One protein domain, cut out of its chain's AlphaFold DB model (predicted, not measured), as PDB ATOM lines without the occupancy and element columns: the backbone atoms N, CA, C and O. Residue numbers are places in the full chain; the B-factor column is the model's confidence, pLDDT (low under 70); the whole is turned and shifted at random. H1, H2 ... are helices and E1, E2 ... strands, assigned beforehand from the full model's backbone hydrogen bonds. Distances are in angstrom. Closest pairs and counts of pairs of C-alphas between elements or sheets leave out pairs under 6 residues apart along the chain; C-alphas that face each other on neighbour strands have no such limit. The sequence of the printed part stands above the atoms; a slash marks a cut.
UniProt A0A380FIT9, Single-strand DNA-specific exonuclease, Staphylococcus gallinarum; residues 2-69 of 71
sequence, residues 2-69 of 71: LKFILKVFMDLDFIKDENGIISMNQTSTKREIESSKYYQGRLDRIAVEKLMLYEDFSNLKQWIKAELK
ATOM      1  N   LEU A   2      29.440   5.191  15.936       94.50
ATOM      2  CA  LEU A   2      30.226   5.058  14.694       94.50
ATOM      3  C   LEU A   2      30.154   6.287  13.768       94.50
ATOM      4  O   LEU A   2      31.181   6.840  13.404       94.50
ATOM      5  N   LYS A   3      28.946   6.788  13.472       95.12
ATOM      6  CA  LYS A   3      28.759   7.998  12.645       95.12
ATOM      7  C   LYS A   3      29.505   9.230  13.176       95.12
ATOM      8  O   LYS A   3      29.882  10.089  12.395       95.12
ATOM      9  N   PHE A   4      29.685   9.338  14.492       97.12
ATOM     10  CA  PHE A   4      30.432  10.438  15.099       97.12
ATOM     11  C   PHE A   4      31.936  10.265  14.878       97.12
ATOM     12  O   PHE A   4      32.578  11.191  14.402       97.12
ATOM     13  N   ILE A   5      32.464   9.064  15.131       96.94
ATOM     14  CA  ILE A   5      33.880   8.744  14.901       96.94
ATOM     15  C   ILE A   5      34.247   8.990  13.434       96.94
ATOM     16  O   ILE A   5      35.237   9.653  13.157       96.94
ATOM     17  N   LEU A   6      33.404   8.545  12.496       96.38
ATOM     18  CA  LEU A   6      33.626   8.768  11.067       96.38
ATOM     19  C   LEU A   6      33.609  10.257  10.699       96.38
ATOM     20  O   LEU A   6      34.443  10.697   9.917       96.38
ATOM     21  N   LYS A   7      32.715  11.060  11.291       96.88
ATOM     22  CA  LYS A   7      32.719  12.518  11.093       96.88
ATOM     23  C   LYS A   7      34.008  13.163  11.598       96.88
ATOM     24  O   LYS A   7      34.563  13.993  10.893       96.88
ATOM     25  N   VAL A   8      34.487  12.769  12.779       97.69
ATOM     26  CA  VAL A   8      35.759  13.263  13.334       97.69
ATOM     27  C   VAL A   8      36.927  12.855  12.436       97.69
ATOM     28  O   VAL A   8      37.755  13.687  12.096       97.69
ATOM     29  N   PHE A   9      36.982  11.601  11.990       96.56
ATOM     30  CA  PHE A   9      38.077  11.118  11.145       96.56
ATOM     31  C   PHE A   9      38.086  11.760   9.759       96.56
ATOM     32  O   PHE A   9      39.156  12.004   9.219       96.56
ATOM     33  N   MET A  10      36.914  12.051   9.197       96.06
ATOM     34  CA  MET A  10      36.795  12.754   7.920       96.06
ATOM     35  C   MET A  10      37.217  14.224   8.042       96.06
ATOM     36  O   MET A  10      37.912  14.741   7.179       96.06
ATOM     37  N   ASP A  11      36.844  14.887   9.136       97.12
ATOM     38  CA  ASP A  11      37.233  16.272   9.444       97.12
ATOM     39  C   ASP A  11      38.739  16.411   9.712       97.12
ATOM     40  O   ASP A  11      39.353  17.407   9.341       97.12
ATOM     41  N   LEU A  12      39.345  15.375  10.298       96.75
ATOM     42  CA  LEU A  12      40.793  15.239  10.474       96.75
ATOM     43  C   LEU A  12      41.499  14.640   9.249       96.75
ATOM     44  O   LEU A  12      42.690  14.347   9.320       96.75
ATOM     45  N   ASP A  13      40.792  14.466   8.130       95.69
ATOM     46  CA  ASP A  13      41.364  14.020   6.858       95.69
ATOM     47  C   ASP A  13      42.021  12.621   6.907       95.69
ATOM     48  O   ASP A  13      42.835  12.275   6.060       95.69
ATOM     49  N   PHE A  14      41.657  11.780   7.883       96.06
ATOM     50  CA  PHE A  14      42.140  10.395   7.999       96.06
ATOM     51  C   PHE A  14      41.399   9.431   7.076       96.06
ATOM     52  O   PHE A  14      41.935   8.385   6.699       96.06
ATOM     53  N   ILE A  15      40.156   9.764   6.736       95.75
ATOM     54  CA  ILE A  15      39.306   8.981   5.845       95.75
ATOM     55  C   ILE A  15      38.622   9.895   4.835       95.75
ATOM     56  O   ILE A  15      38.353  11.060   5.118       95.75
ATOM     57  N   LYS A  16      38.272   9.325   3.688       94.62
ATOM     58  CA  LYS A  16      37.452   9.960   2.659       94.62
ATOM     59  C   LYS A  16      36.241   9.091   2.347       94.62
ATOM     60  O   LYS A  16      36.295   7.870   2.496       94.62
ATOM     61  N   ASP A  17      35.162   9.738   1.931       92.88
ATOM     62  CA  ASP A  17      33.948   9.093   1.443       92.88
ATOM     63  C   ASP A  17      33.858   9.326  -0.069       92.88
ATOM     64  O   ASP A  17      33.745  10.462  -0.530       92.88
ATOM     65  N   GLU A  18      33.955   8.244  -0.834       91.81
ATOM     66  CA  GLU A  18      33.793   8.248  -2.282       91.81
ATOM     67  C   GLU A  18      32.520   7.466  -2.618       91.81
ATOM     68  O   GLU A  18      32.525   6.239  -2.711       91.81
ATOM     69  N   ASN A  19      31.404   8.184  -2.782       90.44
ATOM     70  CA  ASN A  19      30.089   7.618  -3.120       90.44
ATOM     71  C   ASN A  19      29.571   6.568  -2.117       90.44
ATOM     72  O   ASN A  19      29.015   5.540  -2.502       90.44
ATOM     73  N   GLY A  20      29.742   6.818  -0.821       89.19
ATOM     74  CA  GLY A  20      29.337   5.921   0.261       89.19
ATOM     75  C   GLY A  20      30.370   4.844   0.593       89.19
ATOM     76  O   GLY A  20      30.140   4.048   1.505       89.19
ATOM     77  N   ILE A  21      31.506   4.808  -0.113       93.25
ATOM     78  CA  ILE A  21      32.626   3.913   0.181       93.25
ATOM     79  C   ILE A  21      33.671   4.690   0.976       93.25
ATOM     80  O   ILE A  21      34.304   5.621   0.479       93.25
ATOM     81  N   ILE A  22      33.869   4.278   2.226       94.88
ATOM     82  CA  ILE A  22      34.856   4.884   3.118       94.88
ATOM     83  C   ILE A  22      36.217   4.236   2.885       94.88
ATOM     84  O   ILE A  22      36.350   3.013   2.952       94.88
ATOM     85  N   SER A  23      37.238   5.058   2.664       94.81
ATOM     86  CA  SER A  23      38.626   4.612   2.515       94.81
ATOM     87  C   SER A  23      39.586   5.473   3.332       94.81
ATOM     88  O   SER A  23      39.279   6.610   3.690       94.81
ATOM     89  N   MET A  24      40.753   4.913   3.656       93.88
ATOM     90  CA  MET A  24      41.812   5.630   4.368       93.88
ATOM     91  C   MET A  24      42.465   6.666   3.453       93.88
ATOM     92  O   MET A  24      42.748   6.380   2.286       93.88
ATOM     93  N   ASN A  25      42.778   7.838   3.997       91.81
ATOM     94  CA  ASN A  25      43.595   8.814   3.297       91.81
ATOM     95  C   ASN A  25      45.086   8.484   3.497       91.81
ATOM     96  O   ASN A  25      45.622   8.607   4.598       91.81
ATOM     97  N   GLN A  26      45.759   8.028   2.438       81.75
ATOM     98  CA  GLN A  26      47.144   7.541   2.515       81.75
ATOM     99  C   GLN A  26      48.177   8.651   2.752       81.75
ATOM    100  O   GLN A  26      49.293   8.361   3.174       81.75
ATOM    101  N   THR A  27      47.816   9.911   2.503       80.31
ATOM    102  CA  THR A  27      48.712  11.068   2.637       80.31
ATOM    103  C   THR A  27      48.412  11.924   3.865       80.31
ATOM    104  O   THR A  27      48.953  13.023   3.983       80.31
ATOM    105  N   SER A  28      47.550  11.463   4.777       80.44
ATOM    106  CA  SER A  28      47.230  12.245   5.973       80.44
ATOM    107  C   SER A  28      48.451  12.396   6.877       80.44
ATOM    108  O   SER A  28      49.136  11.429   7.208       80.44
ATOM    109  N   THR A  29      48.683  13.617   7.344       86.88
ATOM    110  CA  THR A  29      49.664  13.913   8.390       86.88
ATOM    111  C   THR A  29      49.049  13.711   9.776       86.88
ATOM    112  O   THR A  29      47.834  13.550   9.924       86.88
ATOM    113  N   LYS A  30      49.888  13.688  10.821       90.06
ATOM    114  CA  LYS A  30      49.417  13.648  12.211       90.06
ATOM    115  C   LYS A  30      48.576  14.897  12.496       90.06
ATOM    116  O   LYS A  30      49.061  16.009  12.306       90.06
ATOM    117  N   ARG A  31      47.357  14.702  13.001       93.38
ATOM    118  CA  ARG A  31      46.466  15.779  13.452       93.38
ATOM    119  C   ARG A  31      46.010  15.538  14.883       93.38
ATOM    120  O   ARG A  31      45.817  14.393  15.290       93.38
ATOM    121  N   GLU A  32      45.858  16.620  15.634       96.12
ATOM    122  CA  GLU A  32      45.316  16.596  16.993       96.12
ATOM    123  C   GLU A  32      43.795  16.450  16.943       96.12
ATOM    124  O   GLU A  32      43.136  17.049  16.089       96.12
ATOM    125  N   ILE A  33      43.221  15.654  17.847       96.00
ATOM    126  CA  ILE A  33      41.773  15.398  17.862       96.00
ATOM    127  C   ILE A  33      40.986  16.671  18.198       96.00
ATOM    128  O   ILE A  33      39.880  16.883  17.704       96.00
ATOM    129  N   GLU A  34      41.612  17.557  18.963       96.56
ATOM    130  CA  GLU A  34      41.126  18.865  19.366       96.56
ATOM    131  C   GLU A  34      40.937  19.810  18.176       96.56
ATOM    132  O   GLU A  34      40.127  20.730  18.261       96.56
ATOM    133  N   SER A  35      41.617  19.566  17.052       96.75
ATOM    134  CA  SER A  35      41.412  20.344  15.824       96.75
ATOM    135  C   SER A  35      40.113  19.987  15.089       96.75
ATOM    136  O   SER A  35      39.712  20.714  14.181       96.75
ATOM    137  N   SER A  36      39.419  18.907  15.482       98.06
ATOM    138  CA  SER A  36      38.141  18.542  14.872       98.06
ATOM    139  C   SER A  36      36.980  19.353  15.442       98.06
ATOM    140  O   SER A  36      36.660  19.261  16.631       98.06
ATOM    141  N   LYS A  37      36.231  20.032  14.568       97.88
ATOM    142  CA  LYS A  37      35.014  20.767  14.954       97.88
ATOM    143  C   LYS A  37      33.932  19.846  15.516       97.88
ATOM    144  O   LYS A  37      33.158  20.245  16.381       97.88
ATOM    145  N   TYR A  38      33.865  18.600  15.037       98.25
ATOM    146  CA  TYR A  38      32.891  17.633  15.541       98.25
ATOM    147  C   TYR A  38      33.260  17.160  16.942       98.25
ATOM    148  O   TYR A  38      32.369  16.996  17.776       98.25
ATOM    149  N   TYR A  39      34.552  16.957  17.205       98.25
ATOM    150  CA  TYR A  39      35.024  16.592  18.535       98.25
ATOM    151  C   TYR A  39      34.793  17.728  19.537       98.25
ATOM    152  O   TYR A  39      34.153  17.491  20.561       98.25
ATOM    153  N   GLN A  40      35.193  18.958  19.193       98.38
ATOM    154  CA  GLN A  40      34.943  20.146  20.020       98.38
ATOM    155  C   GLN A  40      33.449  20.335  20.302       98.38
ATOM    156  O   GLN A  40      33.042  20.386  21.458       98.38
ATOM    157  N   GLY A  41      32.591  20.248  19.281       97.81
ATOM    158  CA  GLY A  41      31.143  20.350  19.485       97.81
ATOM    159  C   GLY A  41      30.556  19.257  20.396       97.81
ATOM    160  O   GLY A  41      29.538  19.470  21.058       97.81
ATOM    161  N   ARG A  42      31.179  18.070  20.473       97.19
ATOM    162  CA  ARG A  42      30.775  17.031  21.435       97.19
ATOM    163  C   ARG A  42      31.202  17.386  22.858       97.19
ATOM    164  O   ARG A  42      30.427  17.096  23.770       97.19
ATOM    165  N   LEU A  43      32.375  17.993  23.040       97.56
ATOM    166  CA  LEU A  43      32.821  18.511  24.335       97.56
ATOM    167  C   LEU A  43      31.898  19.628  24.824       97.56
ATOM    168  O   LEU A  43      31.411  19.534  25.949       97.56
ATOM    169  N   ASP A  44      31.559  20.587  23.961       96.44
ATOM    170  CA  ASP A  44      30.645  21.687  24.291       96.44
ATOM    171  C   ASP A  44      29.287  21.154  24.742       96.44
ATOM    172  O   ASP A  44      28.770  21.517  25.797       96.44
ATOM    173  N   ARG A  45      28.728  20.200  23.990       95.38
ATOM    174  CA  ARG A  45      27.461  19.568  24.358       95.38
ATOM    175  C   ARG A  45      27.534  18.868  25.714       95.38
ATOM    176  O   ARG A  45      26.589  18.965  26.487       95.38
ATOM    177  N   ILE A  46      28.630  18.168  26.004       94.62
ATOM    178  CA  ILE A  46      28.830  17.523  27.309       94.62
ATOM    179  C   ILE A  46      28.941  18.575  28.417       94.62
ATOM    180  O   ILE A  46      28.397  18.366  29.497       94.62
ATOM    181  N   ALA A  47      29.624  19.695  28.173       92.38
ATOM    182  CA  ALA A  47      29.738  20.784  29.138       92.38
ATOM    183  C   ALA A  47      28.363  21.388  29.460       92.38
ATOM    184  O   ALA A  47      28.023  21.532  30.632       92.38
ATOM    185  N   VAL A  48      27.537  21.631  28.437       89.75
ATOM    186  CA  VAL A  48      26.153  22.095  28.616       89.75
ATOM    187  C   VAL A  48      25.310  21.061  29.368       89.75
ATOM    188  O   VAL A  48      24.619  21.416  30.318       89.75
ATOM    189  N   GLU A  49      25.378  19.781  28.987       91.19
ATOM    190  CA  GLU A  49      24.643  18.701  29.665       91.19
ATOM    191  C   GLU A  49      25.035  18.611  31.150       91.19
ATOM    192  O   GLU A  49      24.164  18.488  32.006       91.19
ATOM    193  N   LYS A  50      26.327  18.746  31.481       88.31
ATOM    194  CA  LYS A  50      26.799  18.792  32.872       88.31
ATOM    195  C   LYS A  50      26.240  19.998  33.620       88.31
ATOM    196  O   LYS A  50      25.704  19.823  34.709       88.31
ATOM    197  N   LEU A  51      26.330  21.189  33.033       85.44
ATOM    198  CA  LEU A  51      25.802  22.406  33.644       85.44
ATOM    199  C   LEU A  51      24.304  22.262  33.953       85.44
ATOM    200  O   LEU A  51      23.865  22.578  35.048       85.44
ATOM    201  N   MET A  52      23.520  21.721  33.018       84.12
ATOM    202  CA  MET A  52      22.073  21.563  33.198       84.12
ATOM    203  C   MET A  52      21.679  20.467  34.193       84.12
ATOM    204  O   MET A  52      20.627  20.574  34.816       84.12
ATOM    205  N   LEU A  53      22.463  19.390  34.304       84.12
ATOM    206  CA  LEU A  53      22.133  18.247  35.163       84.12
ATOM    207  C   LEU A  53      22.598  18.421  36.610       84.12
ATOM    208  O   LEU A  53      21.974  17.855  37.507       84.12
ATOM    209  N   TYR A  54      23.707  19.130  36.829       79.12
ATOM    210  CA  TYR A  54      24.343  19.225  38.144       79.12
ATOM    211  C   TYR A  54      24.086  20.550  38.862       79.12
ATOM    212  O   TYR A  54      24.225  20.591  40.082       79.12
ATOM    213  N   GLU A  55      23.689  21.608  38.151       76.88
ATOM    214  CA  GLU A  55      23.288  22.859  38.792       76.88
ATOM    215  C   GLU A  55      21.835  22.798  39.256       76.88
ATOM    216  O   GLU A  55      20.941  22.336  38.539       76.88
ATOM    217  N   ASP A  56      21.570  23.336  40.445       81.75
ATOM    218  CA  ASP A  56      20.200  23.662  40.803       81.75
ATOM    219  C   ASP A  56      19.688  24.831  39.943       81.75
ATOM    220  O   ASP A  56      20.436  25.670  39.430       81.75
ATOM    221  N   PHE A  57      18.367  24.892  39.773       81.44
ATOM    222  CA  PHE A  57      17.737  25.888  38.910       81.44
ATOM    223  C   PHE A  57      18.057  27.337  39.318       81.44
ATOM    224  O   PHE A  57      18.068  28.228  38.465       81.44
ATOM    225  N   SER A  58      18.314  27.595  40.605       83.88
ATOM    226  CA  SER A  58      18.619  28.941  41.096       83.88
ATOM    227  C   SER A  58      20.003  29.385  40.633       83.88
ATOM    228  O   SER A  58      20.126  30.494  40.101       83.88
ATOM    229  N   ASN A  59      21.006  28.509  40.741       84.06
ATOM    230  CA  ASN A  59      22.366  28.774  40.272       84.06
ATOM    231  C   ASN A  59      22.406  28.917  38.750       84.06
ATOM    232  O   ASN A  59      22.962  29.891  38.241       84.06
ATOM    233  N   LEU A  60      21.720  28.032  38.016       86.25
ATOM    234  CA  LEU A  60      21.633  28.121  36.556       86.25
ATOM    235  C   LEU A  60      21.000  29.448  36.109       86.25
ATOM    236  O   LEU A  60      21.501  30.119  35.207       86.25
ATOM    237  N   LYS A  61      19.917  29.875  36.770       85.31
ATOM    238  CA  LYS A  61      19.253  31.156  36.493       85.31
ATOM    239  C   LYS A  61      20.152  32.350  36.805       85.31
ATOM    240  O   LYS A  61      20.080  33.357  36.100       85.31
ATOM    241  N   GLN A  62      20.952  32.278  37.866       87.31
ATOM    242  CA  GLN A  62      21.901  33.333  38.210       87.31
ATOM    243  C   GLN A  62      23.029  33.420  37.180       87.31
ATOM    244  O   GLN A  62      23.333  34.522  36.731       87.31
ATOM    245  N   TRP A  63      23.581  32.281  36.764       86.00
ATOM    246  CA  TRP A  63      24.608  32.213  35.730       86.00
ATOM    247  C   TRP A  63      24.107  32.774  34.388       86.00
ATOM    248  O   TRP A  63      24.728  33.682  33.847       86.00
ATOM    249  N   ILE A  64      22.919  32.364  33.915       87.06
ATOM    250  CA  ILE A  64      22.313  32.914  32.683       87.06
ATOM    251  C   ILE A  64      22.151  34.438  32.778       87.06
ATOM    252  O   ILE A  64      22.416  35.166  31.825       87.06
ATOM    253  N   LYS A  65      21.711  34.947  33.936       89.25
ATOM    254  CA  LYS A  65      21.574  36.394  34.157       89.25
ATOM    255  C   LYS A  65      22.912  37.134  34.165       89.25
ATOM    256  O   LYS A  65      22.901  38.322  33.862       89.25
ATOM    257  N   ALA A  66      24.003  36.490  34.572       88.12
ATOM    258  CA  ALA A  66      25.338  37.075  34.521       88.12
ATOM    259  C   ALA A  66      25.815  37.179  33.067       88.12
ATOM    260  O   ALA A  66      26.161  38.270  32.627       88.12
ATOM    261  N   GLU A  67      25.686  36.096  32.299       86.62
ATOM    262  CA  GLU A  67      26.100  36.043  30.889       86.62
ATOM    263  C   GLU A  67      25.350  37.056  30.000       86.62
ATOM    264  O   GLU A  67      25.901  37.617  29.058       86.62
ATOM    265  N   LEU A  68      24.078  37.332  30.314       87.31
ATOM    266  CA  LEU A  68      23.257  38.316  29.594       87.31
ATOM    267  C   LEU A  68      23.536  39.779  29.974       87.31
ATOM    268  O   LEU A  68      23.033  40.667  29.295       87.31
ATOM    269  N   LYS A  69      24.248  40.047  31.074       76.50
ATOM    270  CA  LYS A  69      24.572  41.416  31.514       76.50
ATOM    271  C   LYS A  69      25.896  41.936  30.961       76.50
ATOM    272  O   LYS A  69      26.079  43.149  30.956       76.50
TER     273      LYS A  69
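Overview. This is residues 2 to 69 of the 71 residues of the protein "Single-strand DNA-specific exonuclease" of Staphylococcus gallinarum (UniProt A0A380FIT9). A small hairpin of two strands, E1 and E2, and the short helix H1 make one end of a long, thin model; the long helix H2 runs away from them, and the short helix H3 turns partly back at the far end. H1 meets H2 near the beginning of H2, and residues 44 to 50 of H2 and 64 to 69 at the end stand free. The printed part has 68 residues with three named helices and two named strands, in the order H1, E1, E2, H2, H3; the sheet E1 - E2 is antiparallel and the class is mostly helix. The whole is extended, with a radius of gyration of the C-alphas of 18.0 A and spans of 52 by 21 by 18 A.

Arrangement. E1, residues 15 to 18, and E2, residues 21 to 24, are antiparallel neighbours in a hairpin, with 149 degrees between their directions. N 16 and O 23 are 2.9 A apart and N 23 and O 16 are 3.0 A apart, both within hydrogen-bond range. H1, residues 2 to 11, comes closest to E1 at the C-alphas of Phe 9 and Ile 15, 5.8 A apart. H1 and E2 are near each other, with 5 pairs of C-alphas within 10 A. H2, residues 37 to 54, touches H1 with residues 37 to 39 alone; the closest C-alphas are those of Val 8 and Tyr 38, 5.7 A apart. H1 and H2 run opposite ways at a steep tilt of 49 degrees. H3, residues 57 to 67, is close to H2 but not clearly touching it: the closest C-alphas are those of Met 52 and Leu 60, 7.4 A apart. H2 and H3 run opposite ways at a steep tilt of 48 degrees. H3 is apart from H1, E1 and E2. In H1, H2 and H3 every O i to N i+4 pair is within hydrogen-bond range.

Along the chain. E1 measures 9.8 A from first to last C-alpha and E2 10.2 A. H1 begins at C-alpha 2 (30.226, 5.058, 14.694) and is 14.2 A long. H2 begins at C-alpha 37 (35.014, 20.767, 14.954) and is 25.6 A long. H3 is 15.4 A long and ends at C-alpha 67 (26.100, 36.043, 30.889).

Size, cuts and confidence. The two C-alphas farthest apart are those of Gln 26 and Ser 58, 52.5 A. The link from E2 to H2 is long, residues 25 to 36; the links H1 to E1, E1 to E2 and H2 to H3 are tight. The printed part has no cut. Its mean pLDDT is 91.3, and no printed residue is under 70.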